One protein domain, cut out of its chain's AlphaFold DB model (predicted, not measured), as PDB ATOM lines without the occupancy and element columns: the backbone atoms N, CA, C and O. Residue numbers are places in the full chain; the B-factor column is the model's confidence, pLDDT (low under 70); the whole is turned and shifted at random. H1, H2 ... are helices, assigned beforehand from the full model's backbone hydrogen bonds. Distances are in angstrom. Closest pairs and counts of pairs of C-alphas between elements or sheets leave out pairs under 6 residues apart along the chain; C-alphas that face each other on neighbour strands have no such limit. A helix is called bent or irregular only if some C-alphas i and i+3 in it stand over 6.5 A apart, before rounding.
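Overview. This is residues 31 to 70 of the 93 residues of an uncharacterized protein of Kribbella sp. VKM Ac-2541 (UniProt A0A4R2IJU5). Two helices of similar length, H1 and H2, cross near their middles as a slanted X, and the loop that joins them at one end sticks out with residues 47 to 52, of which 47 belongs to H1. The printed part has 40 residues, with H1 then H2 along the chain, no named strand, and the class all helix. It is compact, with a radius of gyration of the C-alphas of 9.9 A and spans of 29 by 21 by 14 A.

Along the chain. H1, residues 36 to 47, begins at C-alpha 36 (17.924, -24.030, 20.265) and is 16.3 A long. After a short link of 7 residues, H2, residues 55 to 65, is 16.1 A long and ends at C-alpha 65 (23.557, -28.998, 33.554). H2 is irregular: C-alphas 56 and 59 are 7.4 A apart.

Arrangement. H1 and H2 touch, their closest C-alphas being those of Ala 42 and Val 59, 5.6 A apart. They run opposite ways at a steep tilt of 51 degrees. Every O i to N i+4 pair is within hydrogen-bond range in H1, and 5 of 7 are in H2.

Size, cuts and confidence. The C-alphas farthest apart, of Gly 50 and Thr 70, are 29.3 A apart. The printed part has no cut. Mean pLDDT of the printed part is 85.8; residues 67 to 70 are under 70.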
ATOM      1  N   PRO A  31      24.632 -16.255  22.834       87.56
ATOM      2  CA  PRO A  31      25.517 -16.140  21.681       87.56
ATOM      3  C   PRO A  31      24.886 -16.712  20.403       87.56
ATOM      4  O   PRO A  31      24.158 -17.708  20.479       87.56
ATOM      5  N   PRO A  32      25.207 -16.157  19.221       83.69
ATOM      6  CA  PRO A  32      24.799 -16.761  17.959       83.69
ATOM      7  C   PRO A  32      25.373 -18.178  17.834       83.69
ATOM      8  O   PRO A  32      26.517 -18.430  18.221       83.69
ATOM      9  N   GLY A  33      24.577 -19.103  17.297       86.69
ATOM     10  CA  GLY A  33      24.949 -20.516  17.187       86.69
ATOM     11  C   GLY A  33      24.794 -21.323  18.480       86.69
ATOM     12  O   GLY A  33      25.183 -22.490  18.503       86.69
ATOM     13  N   THR A  34      24.229 -20.740  19.546       86.31
ATOM     14  CA  THR A  34      23.741 -21.523  20.692       86.31
ATOM     15  C   THR A  34      22.651 -22.477  20.210       86.31
ATOM     16  O   THR A  34      21.772 -22.077  19.451       86.31
ATOM     17  N   GLU A  35      22.716 -23.740  20.631       91.00
ATOM     18  CA  GLU A  35      21.706 -24.741  20.278       91.00
ATOM     19  C   GLU A  35      20.320 -24.306  20.788       91.00
ATOM     20  O   GLU A  35      20.209 -23.712  21.862       91.00
ATOM     21  N   SER A  36      19.269 -24.560  20.004       87.75
ATOM     22  CA  SER A  36      17.924 -24.030  20.265       87.75
ATOM     23  C   SER A  36      17.379 -24.446  21.631       87.75
ATOM     24  O   SER A  36      16.874 -23.600  22.363       87.75
ATOM     25  N   ALA A  37      17.514 -25.716  22.025       86.88
ATOM     26  CA  ALA A  37      17.038 -26.175  23.328       86.88
ATOM     27  C   ALA A  37      17.862 -25.582  24.485       86.88
ATOM     28  O   ALA A  37      17.300 -25.242  25.532       86.88
ATOM     29  N   THR A  38      19.173 -25.399  24.308       90.75
ATOM     30  CA  THR A  38      20.011 -24.639  25.253       90.75
ATOM     31  C   THR A  38      19.546 -23.182  25.359       90.75
ATOM     32  O   THR A  38      19.423 -22.668  26.472       90.75
ATOM     33  N   ALA A  39      19.251 -22.522  24.236       91.88
ATOM     34  CA  ALA A  39      18.761 -21.146  24.208       91.88
ATOM     35  C   ALA A  39      17.405 -21.017  24.920       91.88
ATOM     36  O   ALA A  39      17.260 -20.174  25.806       91.88
ATOM     37  N   ASP A  40      16.448 -21.895  24.617       93.69
ATOM     38  CA  ASP A  40      15.121 -21.916  25.243       93.69
ATOM     39  C   ASP A  40      15.198 -22.162  26.751       93.69
ATOM     40  O   ASP A  40      14.536 -21.485  27.549       93.69
ATOM     41  N   THR A  41      16.053 -23.099  27.165       93.94
ATOM     42  CA  THR A  41      16.275 -23.392  28.584       93.94
ATOM     43  C   THR A  41      16.911 -22.194  29.290       93.94
ATOM     44  O   THR A  41      16.479 -21.822  30.382       93.94
ATOM     45  N   ALA A  42      17.884 -21.535  28.657       92.62
ATOM     46  CA  ALA A  42      18.517 -20.330  29.189       92.62
ATOM     47  C   ALA A  42      17.527 -19.162  29.308       92.62
ATOM     48  O   ALA A  42      17.502 -18.492  30.343       92.62
ATOM     49  N   MET A  43      16.670 -18.946  28.305       93.44
ATOM     50  CA  MET A  43      15.618 -17.925  28.345       93.44
ATOM     51  C   MET A  43      14.591 -18.210  29.447       93.44
ATOM     52  O   MET A  43      14.247 -17.311  30.217       93.44
ATOM     53  N   THR A  44      14.157 -19.465  29.589       95.06
ATOM     54  CA  THR A  44      13.224 -19.890  30.649       95.06
ATOM     55  C   THR A  44      13.828 -19.685  32.039       95.06
ATOM     56  O   THR A  44      13.177 -19.149  32.944       95.06
ATOM     57  N   LEU A  45      15.099 -20.053  32.216       94.06
ATOM     58  CA  LEU A  45      15.834 -19.846  33.462       94.06
ATOM     59  C   LEU A  45      15.969 -18.353  33.788       94.06
ATOM     60  O   LEU A  45      15.715 -17.943  34.921       94.06
ATOM     61  N   ALA A  46      16.300 -17.517  32.800       91.88
ATOM     62  CA  ALA A  46      16.371 -16.064  32.960       91.88
ATOM     63  C   ALA A  46      15.018 -15.444  33.350       91.88
ATOM     64  O   ALA A  46      14.981 -14.559  34.204       91.88
ATOM     65  N   ALA A  47      13.913 -15.935  32.782       92.19
ATOM     66  CA  ALA A  47      12.560 -15.460  33.072       92.19
ATOM     67  C   ALA A  47      11.995 -15.962  34.416       92.19
ATOM     68  O   ALA A  47      10.952 -15.486  34.868       92.19
ATOM     69  N   THR A  48      12.660 -16.920  35.070       93.44
ATOM     70  CA  THR A  48      12.178 -17.508  36.323       93.44
ATOM     71  C   THR A  48      12.220 -16.487  37.463       93.44
ATOM     72  O   THR A  48      13.274 -15.957  37.826       93.44
ATOM     73  N   ILE A  49      11.064 -16.247  38.088       92.56
ATOM     74  CA  ILE A  49      10.961 -15.372  39.260       92.56
ATOM     75  C   ILE A  49      11.825 -15.932  40.390       92.56
ATOM     76  O   ILE A  49      11.696 -17.089  40.787       92.56
ATOM     77  N   GLY A  50      12.690 -15.082  40.937       90.31
ATOM     78  CA  GLY A  50      13.596 -15.471  42.014       90.31
ATOM     79  C   GLY A  50      14.843 -16.219  41.542       90.31
ATOM     80  O   GLY A  50      15.588 -16.696  42.398       90.31
ATOM     81  N   ASN A  51      15.107 -16.290  40.229       87.94
ATOM     82  CA  ASN A  51      16.405 -16.719  39.717       87.94
ATOM     83  C   ASN A  51      17.526 -15.870  40.348       87.94
ATOM     84  O   ASN A  51      17.438 -14.643  40.426       87.94
ATOM     85  N   ARG A  52      18.574 -16.545  40.829       91.75
ATOM     86  CA  ARG A  52      19.742 -15.928  41.477       91.75
ATOM     87  C   ARG A  52      21.027 -16.078  40.668       91.75
ATOM     88  O   ARG A  52      22.081 -15.646  41.125       91.75
ATOM     89  N   ILE A  53      20.960 -16.704  39.496       91.50
ATOM     90  CA  ILE A  53      22.105 -16.856  38.603       91.50
ATOM     91  C   ILE A  53      22.362 -15.511  37.929       91.50
ATOM     92  O   ILE A  53      21.461 -14.901  37.356       91.50
ATOM     93  N   HIS A  54      23.610 -15.046  37.997       90.44
ATOM     94  CA  HIS A  54      24.022 -13.830  37.305       90.44
ATOM     95  C   HIS A  54      23.834 -13.982  35.795       90.44
ATOM     96  O   HIS A  54      24.222 -15.002  35.230       90.44
ATOM     97  N   ALA A  55      23.312 -12.940  35.144       89.31
ATOM     98  CA  ALA A  55      22.964 -12.939  33.722       89.31
ATOM     99  C   ALA A  55      24.068 -13.517  32.812       89.31
ATOM    100  O   ALA A  55      23.799 -14.370  31.972       89.31
ATOM    101  N   GLN A  56      25.326 -13.134  33.052       87.94
ATOM    102  CA  GLN A  56      26.496 -13.590  32.288       87.94
ATOM    103  C   GLN A  56      26.827 -15.089  32.443       87.94
ATOM    104  O   GLN A  56      27.615 -15.628  31.675       87.94
ATOM    105  N   HIS A  57      26.276 -15.762  33.456       90.81
ATOM    106  CA  HIS A  57      26.505 -17.185  33.722       90.81
ATOM    107  C   HIS A  57      25.333 -18.073  33.299       90.81
ATOM    108  O   HIS A  57      25.504 -19.285  33.279       90.81
ATOM    109  N   ILE A  58      24.174 -17.513  32.932       91.88
ATOM    110  CA  ILE A  58      22.961 -18.298  32.651       91.88
ATOM    111  C   ILE A  58      23.205 -19.351  31.563       91.88
ATOM    112  O   ILE A  58      22.929 -20.526  31.787       91.88
ATOM    113  N   VAL A  59      23.782 -18.963  30.422       90.44
ATOM    114  CA  VAL A  59      24.057 -19.904  29.319       90.44
ATOM    115  C   VAL A  59      25.044 -20.990  29.746       90.44
ATOM    116  O   VAL A  59      24.813 -22.167  29.492       90.44
ATOM    117  N   ALA A  60      26.116 -20.612  30.446       89.31
ATOM    118  CA  ALA A  60      27.111 -21.566  30.928       89.31
ATOM    119  C   ALA A  60      26.517 -22.557  31.941       89.31
ATOM    120  O   ALA A  60      26.843 -23.739  31.900       89.31
ATOM    121  N   SER A  61      25.628 -22.099  32.826       90.19
ATOM    122  CA  SER A  61      24.918 -22.963  33.772       90.19
ATOM    123  C   SER A  61      24.059 -24.000  33.055       90.19
ATOM    124  O   SER A  61      24.148 -25.175  33.387       90.19
ATOM    125  N   VAL A  62      23.304 -23.595  32.030       90.44
ATOM    126  CA  VAL A  62      22.489 -24.529  31.240       90.44
ATOM    127  C   VAL A  62      23.363 -25.561  30.526       90.44
ATOM    128  O   VAL A  62      23.096 -26.752  30.636       90.44
ATOM    129  N   VAL A  63      24.440 -25.132  29.863       87.25
ATOM    130  CA  VAL A  63      25.364 -26.048  29.168       87.25
ATOM    131  C   VAL A  63      25.982 -27.066  30.131       87.25
ATOM    132  O   VAL A  63      26.127 -28.233  29.777       87.25
ATOM    133  N   ASN A  64      26.329 -26.642  31.347       86.06
ATOM    134  CA  ASN A  64      26.927 -27.522  32.350       86.06
ATOM    135  C   ASN A  64      25.919 -28.512  32.965       86.06
ATOM    136  O   ASN A  64      26.331 -29.590  33.391       86.06
ATOM    137  N   ASP A  65      24.630 -28.160  33.000       81.56
ATOM    138  CA  ASP A  65      23.557 -28.998  33.554       81.56
ATOM    139  C   ASP A  65      22.949 -29.970  32.521       81.56
ATOM    140  O   ASP A  65      22.282 -30.940  32.892       81.56
ATOM    141  N   GLN A  66      23.167 -29.755  31.220       70.06
ATOM    142  CA  GLN A  66      22.604 -30.600  30.164       70.06
ATOM    143  C   GLN A  66      23.356 -31.939  30.011       70.06
ATOM    144  O   GLN A  66      24.457 -32.010  29.466       70.06
ATOM    145  N   THR A  67      22.708 -33.048  30.387       56.91
ATOM    146  CA  THR A  67      22.964 -34.368  29.772       56.91
ATOM    147  C   THR A  67      22.531 -34.355  28.296       56.91
ATOM    148  O   THR A  67      21.510 -33.742  27.984       56.91
ATOM    149  N   PRO A  68      23.261 -35.017  27.375       51.34
ATOM    150  CA  PRO A  68      23.065 -34.842  25.937       51.34
ATOM    151  C   PRO A  68      21.677 -35.312  25.486       51.34
ATOM    152  O   PRO A  68      21.346 -36.492  25.604       51.34
ATOM    153  N   GLN A  69      20.882 -34.389  24.940       52.84
ATOM    154  CA  GLN A  69      19.569 -34.662  24.358       52.84
ATOM    155  C   GLN A  69      19.509 -34.118  22.923       52.84
ATOM    156  O   GLN A  69      20.073 -33.070  22.619       52.84
ATOM    157  N   THR A  70      18.884 -34.889  22.032       47.28
ATOM    158  CA  THR A  70      18.899 -34.705  20.572       47.28
ATOM    159  C   THR A  70      18.149 -33.433  20.126       47.28
ATOM    160  O   THR A  70      17.028 -33.234  20.596       47.28
TER     161      THR A  70